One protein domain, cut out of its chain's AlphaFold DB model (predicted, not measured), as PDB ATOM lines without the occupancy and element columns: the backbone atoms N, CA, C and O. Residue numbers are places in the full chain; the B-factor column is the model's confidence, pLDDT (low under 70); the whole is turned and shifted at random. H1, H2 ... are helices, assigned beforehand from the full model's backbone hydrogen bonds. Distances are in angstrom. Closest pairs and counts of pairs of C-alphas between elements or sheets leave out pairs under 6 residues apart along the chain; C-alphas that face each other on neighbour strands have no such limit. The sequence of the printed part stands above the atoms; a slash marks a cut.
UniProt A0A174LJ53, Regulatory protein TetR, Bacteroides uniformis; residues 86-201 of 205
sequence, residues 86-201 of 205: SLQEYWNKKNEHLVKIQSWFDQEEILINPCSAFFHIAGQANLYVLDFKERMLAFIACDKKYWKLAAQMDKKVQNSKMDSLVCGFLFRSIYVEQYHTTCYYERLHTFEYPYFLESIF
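What this domain is: This is residues 86 to 201 of the 205 residues of the protein "Regulatory protein TetR" of Bacteroides uniformis (UniProt A0A174LJ53). Three long helices, H1, H2 and H3, make a triangular frame, and a fourth, H5, starts at the later part of H3 and runs back to the corner where H1 and H2 meet. From there residues 183 to 195 fold back past H1 to short H6, near H4. The 116 printed residues hold six named helices, H1 to H6 in chain order, and no named strand; the class is all helix, with mostly crossed packing. The whole is only just compact, close to loose: the radius of gyration of the C-alphas is 15.9 A, and the spans are 45 by 31 by 20 A.

How they stand to each other: H1, residues 87 to 107, only just touches H2, residues 114 to 128, with 3 pairs of C-alphas within 8 A, about perpendicular at 83 degrees; the closest C-alphas, of Gln 102 and Pro 114, are 6.6 A apart. H2 and H3, residues 132 to 153, only just touch, with 3 pairs, only at the corner; Asn 126 and Phe 132 have the closest C-alphas, 5.7 A apart. H3 touches H1 at a steep tilt of 43 degrees, opposite ways, with the C-alphas of Leu 87 and Ala 150 closest at 5.5 A. H5, residues 164 to 182, touches H3 at a steep tilt of 55 degrees, opposite ways; the closest C-alphas, of Lys 148 and Gly 168, are 4.5 A apart. H2 and H5 touch only at their ends, the C-alphas of Cys 115 and Tyr 179 closest at 6.2 A. H4, residues 155 to 158, and H6, residues 196 to 201, are close but not clearly touching, while H5 and H6 are apart. Every O i to N i+4 pair is within hydrogen-bond range in H1, H3 and H5, 10 of 11 in H2 and 0 of 2 in H6, where 3 of 3 O i to N i+3 pairs are; H4 is too short for an O i to N i+4 pair.

Where its parts are: H1 starts at C-alpha 87 (-29.858, -43.829, 48.562) and is 30.4 A long, H2 21.0 A, H3 31.6 A and H5 26.9 A. H6 ends at C-alpha 201 (-32.393, -46.534, 59.746).

The domain as a whole: The C-alphas farthest apart, of Glu 109 and Lys 161, are 48.2 A apart. The printed part has no cut, and H5 to H6 is a long link. Mean pLDDT of the printed part is 93.0, with residue 201 under 70.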
ATOM      1  N   SER A  86     -26.178 -40.509  48.762       92.81
ATOM      2  CA  SER A  86     -27.253 -41.172  49.511       92.81
ATOM      3  C   SER A  86     -28.098 -42.098  48.627       92.81
ATOM      4  O   SER A  86     -28.100 -41.988  47.398       92.81
ATOM      5  N   LEU A  87     -28.872 -42.991  49.254       94.50
ATOM      6  CA  LEU A  87     -29.858 -43.829  48.562       94.50
ATOM      7  C   LEU A  87     -30.945 -42.990  47.880       94.50
ATOM      8  O   LEU A  87     -31.408 -43.360  46.804       94.50
ATOM      9  N   GLN A  88     -31.324 -41.856  48.475       94.81
ATOM     10  CA  GLN A  88     -32.294 -40.926  47.898       94.81
ATOM     11  C   GLN A  88     -31.755 -40.235  46.644       94.81
ATOM     12  O   GLN A  88     -32.441 -40.181  45.625       94.81
ATOM     13  N   GLU A  89     -30.514 -39.753  46.682       95.69
ATOM     14  CA  GLU A  89     -29.866 -39.164  45.505       95.69
ATOM     15  C   GLU A  89     -29.701 -40.197  44.388       95.69
ATOM     16  O   GLU A  89     -30.011 -39.910  43.232       95.69
ATOM     17  N   TYR A  90     -29.307 -41.431  44.722       97.12
ATOM     18  CA  TYR A  90     -29.207 -42.499  43.729       97.12
ATOM     19  C   TYR A  90     -30.570 -42.873  43.127       97.12
ATOM     20  O   TYR A  90     -30.683 -43.079  41.918       97.12
ATOM     21  N   TRP A  91     -31.626 -42.901  43.944       96.44
ATOM     22  CA  TRP A  91     -32.999 -43.101  43.481       96.44
ATOM     23  C   TRP A  91     -33.440 -42.014  42.499       96.44
ATOM     24  O   TRP A  91     -33.978 -42.314  41.432       96.44
ATOM     25  N   ASN A  92     -33.172 -40.749  42.825       95.31
ATOM     26  CA  ASN A  92     -33.480 -39.621  41.950       95.31
ATOM     27  C   ASN A  92     -32.708 -39.720  40.632       95.31
ATOM     28  O   ASN A  92     -33.303 -39.574  39.569       95.31
ATOM     29  N   LYS A  93     -31.428 -40.097  40.677       95.44
ATOM     30  CA  LYS A  93     -30.609 -40.335  39.482       95.44
ATOM     31  C   LYS A  93     -31.167 -41.459  38.600       95.44
ATOM     32  O   LYS A  93     -31.197 -41.345  37.374       95.44
ATOM     33  N   LYS A  94     -31.669 -42.541  39.203       95.38
ATOM     34  CA  LYS A  94     -32.403 -43.596  38.487       95.38
ATOM     35  C   LYS A  94     -33.702 -43.066  37.858       95.38
ATOM     36  O   LYS A  94     -33.997 -43.420  36.720       95.38
ATOM     37  N   ASN A  95     -34.440 -42.188  38.539       95.25
ATOM     38  CA  ASN A  95     -35.637 -41.543  37.986       95.25
ATOM     39  C   ASN A  95     -35.313 -40.576  36.835       95.25
ATOM     40  O   ASN A  95     -36.018 -40.567  35.832       95.25
ATOM     41  N   GLU A  96     -34.229 -39.808  36.917       94.31
ATOM     42  CA  GLU A  96     -33.764 -38.955  35.814       94.31
ATOM     43  C   GLU A  96     -33.428 -39.777  34.566       94.31
ATOM     44  O   GLU A  96     -33.731 -39.377  33.441       94.31
ATOM     45  N   HIS A  97     -32.838 -40.960  34.752       94.31
ATOM     46  CA  HIS A  97     -32.603 -41.912  33.667       94.31
ATOM     47  C   HIS A  97     -33.909 -42.358  32.999       94.31
ATOM     48  O   HIS A  97     -34.006 -42.371  31.772       94.31
ATOM     49  N   LEU A  98     -34.942 -42.655  33.793       93.56
ATOM     50  CA  LEU A  98     -36.275 -42.982  33.285       93.56
ATOM     51  C   LEU A  98     -36.896 -41.832  32.481       93.56
ATOM     52  O   LEU A  98     -37.435 -42.067  31.400       93.56
ATOM     53  N   VAL A  99     -36.758 -40.590  32.950       93.50
ATOM     54  CA  VAL A  99     -37.240 -39.397  32.232       93.50
ATOM     55  C   VAL A  99     -36.572 -39.262  30.860       93.50
ATOM     56  O   VAL A  99     -37.250 -38.949  29.881       93.50
ATOM     57  N   LYS A 100     -35.269 -39.551  30.744       93.88
ATOM     58  CA  LYS A 100     -34.559 -39.537  29.449       93.88
ATOM     59  C   LYS A 100     -35.102 -40.591  28.485       93.88
ATOM     60  O   LYS A 100     -35.271 -40.302  27.303       93.88
ATOM     61  N   ILE A 101     -35.407 -41.789  28.985       94.75
ATOM     62  CA  ILE A 101     -36.000 -42.863  28.178       94.75
ATOM     63  C   ILE A 101     -37.393 -42.459  27.693       94.75
ATOM     64  O   ILE A 101     -37.657 -42.559  26.499       94.75
ATOM     65  N   GLN A 102     -38.265 -41.963  28.578       94.19
ATOM     66  CA  GLN A 102     -39.593 -41.479  28.180       94.19
ATOM     67  C   GLN A 102     -39.486 -40.358  27.140       94.19
ATOM     68  O   GLN A 102     -40.181 -40.395  26.133       94.19
ATOM     69  N   SER A 103     -38.553 -39.420  27.332       94.12
ATOM     70  CA  SER A 103     -38.315 -38.329  26.379       94.12
ATOM     71  C   SER A 103     -37.937 -38.845  24.987       94.12
ATOM     72  O   SER A 103     -38.391 -38.298  23.987       94.12
ATOM     73  N   TRP A 104     -37.128 -39.908  24.901       95.25
ATOM     74  CA  TRP A 104     -36.800 -40.544  23.623       95.25
ATOM     75  C   TRP A 104     -38.009 -41.254  22.999       95.25
ATOM     76  O   TRP A 104     -38.227 -41.137  21.797       95.25
ATOM     77  N   PHE A 105     -38.828 -41.948  23.800       95.62
ATOM     78  CA  PHE A 105     -40.080 -42.554  23.321       95.62
ATOM     79  C   PHE A 105     -41.015 -41.498  22.723       95.62
ATOM     80  O   PHE A 105     -41.544 -41.708  21.633       95.62
ATOM     81  N   ASP A 106     -41.158 -40.351  23.391       94.69
ATOM     82  CA  ASP A 106     -41.984 -39.239  22.920       94.69
ATOM     83  C   ASP A 106     -41.442 -38.650  21.604       94.69
ATOM     84  O   ASP A 106     -42.206 -38.425  20.668       94.69
ATOM     85  N   GLN A 107     -40.122 -38.448  21.503       94.94
ATOM     86  CA  GLN A 107     -39.459 -37.944  20.288       94.94
ATOM     87  C   GLN A 107     -39.593 -38.891  19.090       94.94
ATOM     88  O   GLN A 107     -39.695 -38.440  17.954       94.94
ATOM     89  N   GLU A 108     -39.582 -40.200  19.338       94.88
ATOM     90  CA  GLU A 108     -39.707 -41.235  18.310       94.88
ATOM     91  C   GLU A 108     -41.157 -41.650  18.028       94.88
ATOM     92  O   GLU A 108     -41.379 -42.579  17.241       94.88
ATOM     93  N   GLU A 109     -42.121 -40.968  18.655       95.12
ATOM     94  CA  GLU A 109     -43.564 -41.204  18.548       95.12
ATOM     95  C   GLU A 109     -43.974 -42.640  18.942       95.12
ATOM     96  O   GLU A 109     -44.883 -43.244  18.366       95.12
ATOM     97  N   ILE A 110     -43.298 -43.216  19.940       95.06
ATOM     98  CA  ILE A 110     -43.593 -44.546  20.482       95.06
ATOM     99  C   ILE A 110     -44.612 -44.404  21.615       95.06
ATOM    100  O   ILE A 110     -44.298 -43.927  22.700       95.06
ATOM    101  N   LEU A 111     -45.837 -44.867  21.371       92.19
ATOM    102  CA  LEU A 111     -46.982 -44.617  22.258       92.19
ATOM    103  C   LEU A 111     -47.150 -45.628  23.402       92.19
ATOM    104  O   LEU A 111     -48.080 -45.504  24.194       92.19
ATOM    105  N   ILE A 112     -46.298 -46.650  23.474       93.94
ATOM    106  CA  ILE A 112     -46.367 -47.664  24.529       93.94
ATOM    107  C   ILE A 112     -45.482 -47.292  25.715       93.94
ATOM    108  O   ILE A 112     -44.449 -46.643  25.565       93.94
ATOM    109  N   ASN A 113     -45.859 -47.775  26.896       94.94
ATOM    110  CA  ASN A 113     -45.079 -47.593  28.109       94.94
ATOM    111  C   ASN A 113     -43.656 -48.186  27.956       94.94
ATOM    112  O   ASN A 113     -43.536 -49.373  27.626       94.94
ATOM    113  N   PRO A 114     -42.583 -47.420  28.244       96.00
ATOM    114  CA  PRO A 114     -41.207 -47.902  28.164       96.00
ATOM    115  C   PRO A 114     -40.939 -49.182  28.956       96.00
ATOM    116  O   PRO A 114     -40.270 -50.077  28.446       96.00
ATOM    117  N   CYS A 115     -41.478 -49.321  30.174       95.62
ATOM    118  CA  CYS A 115     -41.301 -50.543  30.957       95.62
ATOM    119  C   CYS A 115     -41.876 -51.751  30.217       95.62
ATOM    120  O   CYS A 115     -41.154 -52.721  29.994       95.62
ATOM    121  N   SER A 116     -43.122 -51.655  29.745       95.94
ATOM    122  CA  SER A 116     -43.763 -52.719  28.961       95.94
ATOM    123  C   SER A 116     -42.948 -53.075  27.710       95.94
ATOM    124  O   SER A 116     -42.645 -54.246  27.477       95.94
ATOM    125  N   ALA A 117     -42.490 -52.062  26.966       97.31
ATOM    126  CA  ALA A 117     -41.680 -52.227  25.763       97.31
ATOM    127  C   ALA A 117     -40.367 -52.990  26.022       97.31
ATOM    128  O   ALA A 117     -40.007 -53.915  25.287       97.31
ATOM    129  N   PHE A 118     -39.649 -52.625  27.089       97.44
ATOM    130  CA  PHE A 118     -38.372 -53.247  27.429       97.44
ATOM    131  C   PHE A 118     -38.528 -54.645  28.033       97.44
ATOM    132  O   PHE A 118     -37.712 -55.516  27.732       97.44
ATOM    133  N   PHE A 119     -39.567 -54.907  28.833       97.12
ATOM    134  CA  PHE A 119     -39.868 -56.271  29.287       97.12
ATOM    135  C   PHE A 119     -40.268 -57.179  28.119       97.12
ATOM    136  O   PHE A 119     -39.788 -58.311  28.030       97.12
ATOM    137  N   HIS A 120     -41.078 -56.671  27.188       97.50
ATOM    138  CA  HIS A 120     -41.465 -57.375  25.966       97.50
ATOM    139  C   HIS A 120     -40.245 -57.775  25.129       97.50
ATOM    140  O   HIS A 120     -40.037 -58.959  24.849       97.50
ATOM    141  N   ILE A 121     -39.392 -56.808  24.776       98.00
ATOM    142  CA  ILE A 121     -38.225 -57.090  23.937       98.00
ATOM    143  C   ILE A 121     -37.187 -57.956  24.673       98.00
ATOM    144  O   ILE A 121     -36.520 -58.765  24.032       98.00
ATOM    145  N   ALA A 122     -37.082 -57.861  26.007       97.94
ATOM    146  CA  ALA A 122     -36.233 -58.745  26.810       97.94
ATOM    147  C   ALA A 122     -36.692 -60.209  26.730       97.94
ATOM    148  O   ALA A 122     -35.864 -61.109  26.580       97.94
ATOM    149  N   GLY A 123     -38.006 -60.453  26.786       97.88
ATOM    150  CA  GLY A 123     -38.581 -61.788  26.623       97.88
ATOM    151  C   GLY A 123     -38.256 -62.387  25.254       97.88
ATOM    152  O   GLY A 123     -37.811 -63.529  25.168       97.88
ATOM    153  N   GLN A 124     -38.387 -61.584  24.198       97.94
ATOM    154  CA  GLN A 124     -38.017 -61.980  22.837       97.94
ATOM    155  C   GLN A 124     -36.510 -62.241  22.708       97.94
ATOM    156  O   GLN A 124     -36.087 -63.265  22.172       97.94
ATOM    157  N   ALA A 125     -35.672 -61.352  23.241       98.19
ATOM    158  CA  ALA A 125     -34.221 -61.494  23.190       98.19
ATOM    159  C   ALA A 125     -33.745 -62.779  23.881       98.19
ATOM    160  O   ALA A 125     -32.885 -63.473  23.347       98.19
ATOM    161  N   ASN A 126     -34.373 -63.159  24.996       97.75
ATOM    162  CA  ASN A 126     -34.088 -64.413  25.690       97.75
ATOM    163  C   ASN A 126     -34.378 -65.675  24.851       97.75
ATOM    164  O   ASN A 126     -33.819 -66.728  25.143       97.75
ATOM    165  N   LEU A 127     -35.230 -65.590  23.822       96.69
ATOM    166  CA  LEU A 127     -35.529 -66.706  22.917       96.69
ATOM    167  C   LEU A 127     -34.567 -66.778  21.724       96.69
ATOM    168  O   LEU A 127     -34.200 -67.872  21.303       96.69
ATOM    169  N   TYR A 128     -34.166 -65.629  21.172       95.75
ATOM    170  CA  TYR A 128     -33.429 -65.570  19.899       95.75
ATOM    171  C   TYR A 128     -31.928 -65.289  20.031       95.75
ATOM    172  O   TYR A 128     -31.172 -65.540  19.089       95.75
ATOM    173  N   VAL A 129     -31.472 -64.731  21.152       97.19
ATOM    174  CA  VAL A 129     -30.082 -64.296  21.345       97.19
ATOM    175  C   VAL A 129     -29.406 -65.232  22.350       97.19
ATOM    176  O   VAL A 129     -29.724 -65.227  23.536       97.19
ATOM    177  N   LEU A 130     -28.465 -66.048  21.860       95.62
ATOM    178  CA  LEU A 130     -27.863 -67.168  22.599       95.62
ATOM    179  C   LEU A 130     -27.215 -66.750  23.932       95.62
ATOM    180  O   LEU A 130     -27.385 -67.426  24.944       95.62
ATOM    181  N   ASP A 131     -26.488 -65.635  23.936       96.25
ATOM    182  CA  ASP A 131     -25.744 -65.099  25.083       96.25
ATOM    183  C   ASP A 131     -26.562 -64.097  25.921       96.25
ATOM    184  O   ASP A 131     -26.061 -63.532  26.897       96.25
ATOM    185  N   PHE A 132     -27.837 -63.870  25.585       97.81
ATOM    186  CA  PHE A 132     -28.651 -62.842  26.233       97.81
ATOM    187  C   PHE A 132     -28.805 -63.071  27.730       97.81
ATOM    188  O   PHE A 132     -28.661 -62.136  28.515       97.81
ATOM    189  N   LYS A 133     -29.061 -64.319  28.138       97.31
ATOM    190  CA  LYS A 133     -29.236 -64.670  29.550       97.31
ATOM    191  C   LYS A 133     -27.989 -64.340  30.367       97.31
ATOM    192  O   LYS A 133     -28.106 -63.771  31.448       97.31
ATOM    193  N   GLU A 134     -26.808 -64.667  29.851       97.81
ATOM    194  CA  GLU A 134     -25.534 -64.368  30.507       97.81
ATOM    195  C   GLU A 134     -25.325 -62.854  30.640       97.81
ATOM    196  O   GLU A 134     -25.088 -62.347  31.739       97.81
ATOM    197  N   ARG A 135     -25.522 -62.111  29.547       97.25
ATOM    198  CA  ARG A 135     -25.394 -60.647  29.536       97.25
ATOM    199  C   ARG A 135     -26.401 -59.956  30.454       97.25
ATOM    200  O   ARG A 135     -26.042 -59.016  31.160       97.25
ATOM    201  N   MET A 136     -27.642 -60.435  30.496       97.31
ATOM    202  CA  MET A 136     -28.681 -59.912  31.384       97.31
ATOM    203  C   MET A 136     -28.352 -60.184  32.859       97.31
ATOM    204  O   MET A 136     -28.519 -59.304  33.703       97.31
ATOM    205  N   LEU A 137     -27.827 -61.371  33.186       97.69
ATOM    206  CA  LEU A 137     -27.354 -61.678  34.539       97.69
ATOM    207  C   LEU A 137     -26.191 -60.767  34.952       97.69
ATOM    208  O   LEU A 137     -26.175 -60.293  36.089       97.69
ATOM    209  N   ALA A 138     -25.268 -60.459  34.036       97.00
ATOM    210  CA  ALA A 138     -24.198 -59.494  34.279       97.00
ATOM    211  C   ALA A 138     -24.744 -58.072  34.527       97.00
ATOM    212  O   ALA A 138     -24.305 -57.407  35.467       97.00
ATOM    213  N   PHE A 139     -25.750 -57.632  33.763       95.12
ATOM    214  CA  PHE A 139     -26.460 -56.362  33.981       95.12
ATOM    215  C   PHE A 139     -27.086 -56.285  35.375       95.12
ATOM    216  O   PHE A 139     -26.852 -55.330  36.115       95.12
ATOM    217  N   ILE A 140     -27.817 -57.329  35.773       96.38
ATOM    218  CA  ILE A 140     -28.454 -57.419  37.092       96.38
ATOM    219  C   ILE A 140     -27.409 -57.422  38.213       96.38
ATOM    220  O   ILE A 140     -27.616 -56.791  39.249       96.38
ATOM    221  N   ALA A 141     -26.292 -58.130  38.037       97.56
ATOM    222  CA  ALA A 141     -25.207 -58.150  39.013       97.56
ATOM    223  C   ALA A 141     -24.546 -56.769  39.161       97.56
ATOM    224  O   ALA A 141     -24.255 -56.347  40.282       97.56
ATOM    225  N   CYS A 142     -24.359 -56.048  38.051       97.38
ATOM    226  CA  CYS A 142     -23.829 -54.688  38.051       97.38
ATOM    227  C   CYS A 142     -24.781 -53.703  38.750       97.38
ATOM    228  O   CYS A 142     -24.366 -52.981  39.652       97.38
ATOM    229  N   ASP A 143     -26.075 -53.751  38.429       96.75
ATOM    230  CA  ASP A 143     -27.108 -52.940  39.083       96.75
ATOM    231  C   ASP A 143     -27.140 -53.202  40.601       96.75
ATOM    232  O   ASP A 143     -27.025 -52.278  41.404       96.75
ATOM    233  N   LYS A 144     -27.149 -54.474  41.026       97.06
ATOM    234  CA  LYS A 144     -27.032 -54.862  42.446       97.06
ATOM    235  C   LYS A 144     -25.789 -54.281  43.123       97.06
ATOM    236  O   LYS A 144     -25.866 -53.838  44.271       97.06
ATOM    237  N   LYS A 145     -24.643 -54.287  42.435       97.31
ATOM    238  CA  LYS A 145     -23.397 -53.689  42.934       97.31
ATOM    239  C   LYS A 145     -23.557 -52.180  43.134       97.31
ATOM    240  O   LYS A 145     -23.099 -51.674  44.153       97.31
ATOM    241  N   TYR A 146     -24.206 -51.470  42.217       97.69
ATOM    242  CA  TYR A 146     -24.404 -50.022  42.323       97.69
ATOM    243  C   TYR A 146     -25.373 -49.621  43.432       97.69
ATOM    244  O   TYR A 146     -25.049 -48.719  44.201       97.69
ATOM    245  N   TRP A 147     -26.465 -50.361  43.628       97.31
ATOM    246  CA  TRP A 147     -27.334 -50.169  44.795       97.31
ATOM    247  C   TRP A 147     -26.596 -50.376  46.122       97.31
ATOM    248  O   TRP A 147     -26.788 -49.607  47.063       97.31
ATOM    249  N   LYS A 148     -25.712 -51.381  46.198       96.25
ATOM    250  CA  LYS A 148     -24.835 -51.567  47.362       96.25
ATOM    251  C   LYS A 148     -23.905 -50.366  47.562       96.25
ATOM    252  O   LYS A 148     -23.779 -49.902  48.688       96.25
ATOM    253  N   LEU A 149     -23.250 -49.878  46.506       95.88
ATOM    254  CA  LEU A 149     -22.337 -48.731  46.601       95.88
ATOM    255  C   LEU A 149     -23.063 -47.466  47.081       95.88
ATOM    256  O   LEU A 149     -22.581 -46.817  48.003       95.88
ATOM    257  N   ALA A 150     -24.242 -47.165  46.530       96.25
ATOM    258  CA  ALA A 150     -25.062 -46.038  46.976       96.25
ATOM    259  C   ALA A 150     -25.437 -46.160  48.464       96.25
ATOM    260  O   ALA A 150     -25.293 -45.207  49.227       96.25
ATOM    261  N   ALA A 151     -25.827 -47.360  48.910       94.81
ATOM    262  CA  ALA A 151     -26.105 -47.622  50.322       94.81
ATOM    263  C   ALA A 151     -24.863 -47.485  51.219       94.81
ATOM    264  O   ALA A 151     -24.982 -47.078  52.369       94.81
ATOM    265  N   GLN A 152     -23.668 -47.816  50.719       93.75
ATOM    266  CA  GLN A 152     -22.416 -47.631  51.459       93.75
ATOM    267  C   GLN A 152     -22.019 -46.159  51.590       93.75
ATOM    268  O   GLN A 152     -21.341 -45.813  52.553       93.75
ATOM    269  N   MET A 153     -22.408 -45.305  50.642       93.44
ATOM    270  CA  MET A 153     -22.141 -43.861  50.678       93.44
ATOM    271  C   MET A 153     -23.120 -43.104  51.588       93.44
ATOM    272  O   MET A 153     -22.780 -42.039  52.101       93.44
ATOM    273  N   ASP A 154     -24.299 -43.674  51.839       92.81
ATOM    274  CA  ASP A 154     -25.351 -43.053  52.636       92.81
ATOM    275  C   ASP A 154     -25.001 -42.988  54.136       92.81
ATOM    276  O   ASP A 154     -24.894 -44.002  54.833       92.81
ATOM    277  N   LYS A 155     -24.885 -41.766  54.670       90.88
ATOM    278  CA  LYS A 155     -24.578 -41.523  56.090       90.88
ATOM    279  C   LYS A 155     -25.618 -42.113  57.048       90.88
ATOM    280  O   LYS A 155     -25.254 -42.484  58.163       90.88
ATOM    281  N   LYS A 156     -26.902 -42.181  56.677       89.12
ATOM    282  CA  LYS A 156     -27.944 -42.779  57.534       89.12
ATOM    283  C   LYS A 156     -27.709 -44.282  57.660       89.12
ATOM    284  O   LYS A 156     -27.770 -44.811  58.764       89.12
ATOM    285  N   VAL A 157     -27.359 -44.941  56.554       90.31
ATOM    286  CA  VAL A 157     -27.020 -46.370  56.539       90.31
ATOM    287  C   VAL A 157     -25.738 -46.632  57.331       90.31
ATOM    288  O   VAL A 157     -25.742 -47.514  58.184       90.31
ATOM    289  N   GLN A 158     -24.681 -45.836  57.126       89.06
ATOM    290  CA  GLN A 158     -23.410 -45.967  57.857       89.06
ATOM    291  C   GLN A 158     -23.563 -45.834  59.379       89.06
ATOM    292  O   GLN A 158     -22.852 -46.492  60.132       89.06
ATOM    293  N   ASN A 159     -24.483 -44.980  59.834       87.31
ATOM    294  CA  ASN A 159     -24.758 -44.774  61.257       87.31
ATOM    295  C   ASN A 159     -25.767 -45.783  61.838       87.31
ATOM    296  O   ASN A 159     -26.048 -45.741  63.037       87.31
ATOM    297  N   SER A 160     -26.329 -46.663  61.008       84.56
ATOM    298  CA  SER A 160     -27.253 -47.716  61.427       84.56
ATOM    299  C   SER A 160     -26.508 -49.028  61.709       84.56
ATOM    300  O   SER A 160     -25.377 -49.223  61.275       84.56
ATOM    301  N   LYS A 161     -27.153 -49.978  62.402       82.06
ATOM    302  CA  LYS A 161     -26.627 -51.354  62.554       82.06
ATOM    303  C   LYS A 161     -26.881 -52.232  61.318       82.06
ATOM    304  O   LYS A 161     -26.543 -53.413  61.340       82.06
ATOM    305  N   MET A 162     -27.523 -51.701  60.274       84.50
ATOM    306  CA  MET A 162     -27.884 -52.483  59.095       84.50
ATOM    307  C   MET A 162     -26.721 -52.607  58.117       84.50
ATOM    308  O   MET A 162     -26.018 -51.646  57.817       84.50
ATOM    309  N   ASP A 163     -26.567 -53.809  57.570       90.31
ATOM    310  CA  ASP A 163     -25.603 -54.088  56.518       90.31
ATOM    311  C   ASP A 163     -25.980 -53.359  55.212       90.31
ATOM    312  O   ASP A 163     -27.098 -53.484  54.705       90.31
ATOM    313  N   SER A 164     -25.038 -52.604  54.638       91.06
ATOM    314  CA  SER A 164     -25.290 -51.795  53.436       91.06
ATOM    315  C   SER A 164     -25.688 -52.633  52.219       91.06
ATOM    316  O   SER A 164     -26.395 -52.136  51.342       91.06
ATOM    317  N   LEU A 165     -25.250 -53.896  52.137       92.94
ATOM    318  CA  LEU A 165     -25.669 -54.804  51.071       92.94
ATOM    319  C   LEU A 165     -27.161 -55.146  51.218       92.94
ATOM    320  O   LEU A 165     -27.886 -55.066  50.225       92.94
ATOM    321  N   VAL A 166     -27.640 -55.441  52.431       92.25
ATOM    322  CA  VAL A 166     -29.075 -55.631  52.712       92.25
ATOM    323  C   VAL A 166     -29.878 -54.375  52.366       92.25
ATOM    324  O   VAL A 166     -30.885 -54.474  51.665       92.25
ATOM    325  N   CYS A 167     -29.416 -53.192  52.781       93.12
ATOM    326  CA  CYS A 167     -30.096 -51.925  52.486       93.12
ATOM    327  C   CYS A 167     -30.207 -51.671  50.980       93.12
ATOM    328  O   CYS A 167     -31.300 -51.422  50.472       93.12
ATOM    329  N   GLY A 168     -29.096 -51.792  50.246       94.56
ATOM    330  CA  GLY A 168     -29.090 -51.625  48.794       94.56
ATOM    331  C   GLY A 168     -30.037 -52.606  48.099       94.56
ATOM    332  O   GLY A 168     -30.772 -52.226  47.190       94.56
ATOM    333  N   PHE A 169     -30.086 -53.861  48.552       94.56
ATOM    334  CA  PHE A 169     -30.982 -54.870  47.983       94.56
ATOM    335  C   PHE A 169     -32.455 -54.599  48.274       94.56
ATOM    336  O   PHE A 169     -33.287 -54.835  47.397       94.56
ATOM    337  N   LEU A 170     -32.784 -54.084  49.458       94.31
ATOM    338  CA  LEU A 170     -34.150 -53.706  49.804       94.31
ATOM    339  C   LEU A 170     -34.653 -52.575  48.900       94.31
ATOM    340  O   LEU A 170     -35.685 -52.728  48.248       94.31
ATOM    341  N   PHE A 171     -33.881 -51.491  48.783       95.69
ATOM    342  CA  PHE A 171     -34.225 -50.359  47.917       95.69
ATOM    343  C   PHE A 171     -34.342 -50.775  46.453       95.69
ATOM    344  O   PHE A 171     -35.338 -50.465  45.801       95.69
ATOM    345  N   ARG A 172     -33.384 -51.567  45.959       95.75
ATOM    346  CA  ARG A 172     -33.456 -52.147  44.618       95.75
ATOM    347  C   ARG A 172     -34.735 -52.955  44.410       95.75
ATOM    348  O   ARG A 172     -35.326 -52.886  43.340       95.75
ATOM    349  N   SER A 173     -35.137 -53.763  45.388       95.44
ATOM    350  CA  SER A 173     -36.316 -54.631  45.259       95.44
ATOM    351  C   SER A 173     -37.598 -53.816  45.119       95.44
ATOM    352  O   SER A 173     -38.414 -54.139  44.263       95.44
ATOM    353  N   ILE A 174     -37.729 -52.725  45.877       95.94
ATOM    354  CA  ILE A 174     -38.851 -51.784  45.742       95.94
ATOM    355  C   ILE A 174     -38.795 -51.074  44.386       95.94
ATOM    356  O   ILE A 174     -39.804 -50.990  43.698       95.94
ATOM    357  N   TYR A 175     -37.616 -50.613  43.959       95.25
ATOM    358  CA  TYR A 175     -37.466 -49.970  42.650       95.25
ATOM    359  C   TYR A 175     -37.865 -50.917  41.505       95.25
ATOM    360  O   TYR A 175     -38.515 -50.518  40.541       95.25
ATOM    361  N   VAL A 176     -37.495 -52.198  41.619       94.00
ATOM    362  CA  VAL A 176     -37.829 -53.224  40.625       94.00
ATOM    363  C   VAL A 176     -39.309 -53.582  40.620       94.00
ATOM    364  O   VAL A 176     -39.868 -53.807  39.549       94.00
ATOM    365  N   GLU A 177     -39.947 -53.619  41.785       95.12
ATOM    366  CA  GLU A 177     -41.397 -53.779  41.877       95.12
ATOM    367  C   GLU A 177     -42.113 -52.641  41.132       95.12
ATOM    368  O   GLU A 177     -42.948 -52.920  40.271       95.12
ATOM    369  N   GLN A 178     -41.683 -51.390  41.326       94.25
ATOM    370  CA  GLN A 178     -42.261 -50.242  40.623       94.25
ATOM    371  C   GLN A 178     -42.054 -50.308  39.098       94.25
ATOM    372  O   GLN A 178     -42.977 -49.954  38.362       94.25
ATOM    373  N   TYR A 179     -40.931 -50.844  38.582       88.31
ATOM    374  CA  TYR A 179     -40.792 -51.137  37.137       88.31
ATOM    375  C   TYR A 179     -41.907 -52.050  36.633       88.31
ATOM    376  O   TYR A 179     -42.505 -51.800  35.584       88.31
ATOM    377  N   HIS A 180     -42.134 -53.146  37.354       90.94
ATOM    378  CA  HIS A 180     -43.072 -54.179  36.950       90.94
ATOM    379  C   HIS A 180     -44.504 -53.646  36.990       90.94
ATOM    380  O   HIS A 180     -45.230 -53.757  36.004       90.94
ATOM    381  N   THR A 181     -44.883 -52.987  38.083       93.31
ATOM    382  CA  THR A 181     -46.198 -52.355  38.226       93.31
ATOM    383  C   THR A 181     -46.410 -51.276  37.159       93.31
ATOM    384  O   THR A 181     -47.491 -51.187  36.575       93.31
ATOM    385  N   THR A 182     -45.351 -50.551  36.777       92.69
ATOM    386  CA  THR A 182     -45.440 -49.507  35.748       92.69
ATOM    387  C   THR A 182     -45.765 -50.017  34.349       92.69
ATOM    388  O   THR A 182     -46.316 -49.270  33.541       92.69
ATOM    389  N   CYS A 183     -45.527 -51.298  34.065       92.69
ATOM    390  CA  CYS A 183     -45.865 -51.905  32.775       92.69
ATOM    391  C   CYS A 183     -47.358 -51.819  32.431       92.69
ATOM    392  O   CYS A 183     -47.711 -51.899  31.255       92.69
ATOM    393  N   TYR A 184     -48.216 -51.671  33.442       91.88
ATOM    394  CA  TYR A 184     -49.670 -51.679  33.297       91.88
ATOM    395  C   TYR A 184     -50.298 -50.278  33.294       91.88
ATOM    396  O   TYR A 184     -51.514 -50.167  33.148       91.88
ATOM    397  N   TYR A 185     -49.498 -49.213  33.414       89.69
ATOM    398  CA  TYR A 185     -49.967 -47.840  33.216       89.69
ATOM    399  C   TYR A 185     -49.709 -47.358  31.790       89.69
ATOM    400  O   TYR A 185     -48.763 -47.782  31.126       89.69
ATOM    401  N   GLU A 186     -50.513 -46.390  31.350       82.94
ATOM    402  CA  GLU A 186     -50.411 -45.800  30.011       82.94
ATOM    403  C   GLU A 186     -49.055 -45.131  29.748       82.94
ATOM    404  O   GLU A 186     -48.551 -45.184  28.628       82.94
ATOM    405  N   ARG A 187     -48.439 -44.521  30.770       77.81
ATOM    406  CA  ARG A 187     -47.168 -43.792  30.653       77.81
ATOM    407  C   ARG A 187     -46.200 -44.119  31.783       77.81
ATOM    408  O   ARG A 187     -46.616 -44.502  32.881       77.81
ATOM    409  N   LEU A 188     -44.908 -43.924  31.514       83.25
ATOM    410  CA  LEU A 188     -43.883 -43.951  32.550       83.25
ATOM    411  C   LEU A 188     -44.109 -42.779  33.505       83.25
ATOM    412  O   LEU A 188     -44.309 -41.643  33.075       83.25
ATOM    413  N   HIS A 189     -44.042 -43.056  34.798       82.06
ATOM    414  CA  HIS A 189     -44.025 -42.043  35.842       82.06
ATOM    415  C   HIS A 189     -42.776 -42.238  36.700       82.06
ATOM    416  O   HIS A 189     -42.170 -43.311  36.714       82.06
ATOM    417  N   THR A 190     -42.353 -41.177  37.381       83.19
ATOM    418  CA  THR A 190     -41.239 -41.250  38.327       83.19
ATOM    419  C   THR A 190     -41.609 -42.133  39.505       83.19
ATOM    420  O   THR A 190     -42.710 -42.011  40.037       83.19
ATOM    421  N   PHE A 191     -40.673 -42.966  39.943       90.19
ATOM    422  CA  PHE A 191     -40.927 -43.898  41.031       90.19
ATOM    423  C   PHE A 191     -40.858 -43.205  42.377       90.19
ATOM    424  O   PHE A 191     -39.945 -42.410  42.638       90.19
ATOM    425  N   GLU A 192     -41.811 -43.532  43.237       90.81
ATOM    426  CA  GLU A 192     -41.935 -42.955  44.563       90.81
ATOM    427  C   GLU A 192     -40.838 -43.502  45.472       90.81
ATOM    428  O   GLU A 192     -40.689 -44.713  45.651       90.81
ATOM    429  N   TYR A 193     -40.059 -42.591  46.054       92.50
ATOM    430  CA  TYR A 193     -39.036 -42.957  47.022       92.50
ATOM    431  C   TYR A 193     -39.693 -43.507  48.302       92.50
ATOM    432  O   TYR A 193     -40.586 -42.857  48.857       92.50
ATOM    433  N   PRO A 194     -39.257 -44.668  48.822       91.75
ATOM    434  CA  PRO A 194     -39.892 -45.309  49.968       91.75
ATOM    435  C   PRO A 194     -39.473 -44.648  51.292       91.75
ATOM    436  O   PRO A 194     -38.728 -45.230  52.080       91.75
ATOM    437  N   TYR A 195     -39.977 -43.439  51.574       88.12
ATOM    438  CA  TYR A 195     -39.640 -42.661  52.781       88.12
ATOM    439  C   TYR A 195     -39.846 -43.433  54.091       88.12
ATOM    440  O   TYR A 195     -39.125 -43.210  55.062       88.12
ATOM    441  N   PHE A 196     -40.786 -44.383  54.122       84.81
ATOM    442  CA  PHE A 196     -41.010 -45.233  55.291       84.81
ATOM    443  C   PHE A 196     -39.767 -46.055  55.675       84.81
ATOM    444  O   PHE A 196     -39.570 -46.326  56.858       84.81
ATOM    445  N   LEU A 197     -38.887 -46.403  54.727       84.38
ATOM    446  CA  LEU A 197     -37.640 -47.115  55.020       84.38
ATOM    447  C   LEU A 197     -36.618 -46.253  55.760       84.38
ATOM    448  O   LEU A 197     -35.780 -46.795  56.476       84.38
ATOM    449  N   GLU A 198     -36.693 -44.926  55.663       77.00
ATOM    450  CA  GLU A 198     -35.783 -44.063  56.420       77.00
ATOM    451  C   GLU A 198     -35.986 -44.199  57.933       77.00
ATOM    452  O   GLU A 198     -35.033 -44.071  58.702       77.00
ATOM    453  N   SER A 199     -37.211 -44.526  58.358       75.81
ATOM    454  CA  SER A 199     -37.529 -44.774  59.766       75.81
ATOM    455  C   SER A 199     -36.835 -46.024  60.321       75.81
ATOM    456  O   SER A 199     -36.475 -46.054  61.496       75.81
ATOM    457  N   ILE A 200     -36.557 -47.020  59.472       72.06
ATOM    458  CA  ILE A 200     -35.847 -48.248  59.854       72.06
ATOM    459  C   ILE A 200     -34.376 -47.941  60.171       72.06
ATOM    460  O   ILE A 200     -33.807 -48.525  61.093       72.06
ATOM    461  N   PHE A 201     -33.768 -46.972  59.478       69.00
ATOM    462  CA  PHE A 201     -32.393 -46.534  59.746       69.00
ATOM    463  C   PHE A 201     -32.261 -45.644  60.987       69.00
ATOM    464  O   PHE A 201     -31.159 -45.472  61.503       69.00
TER     465      PHE A 201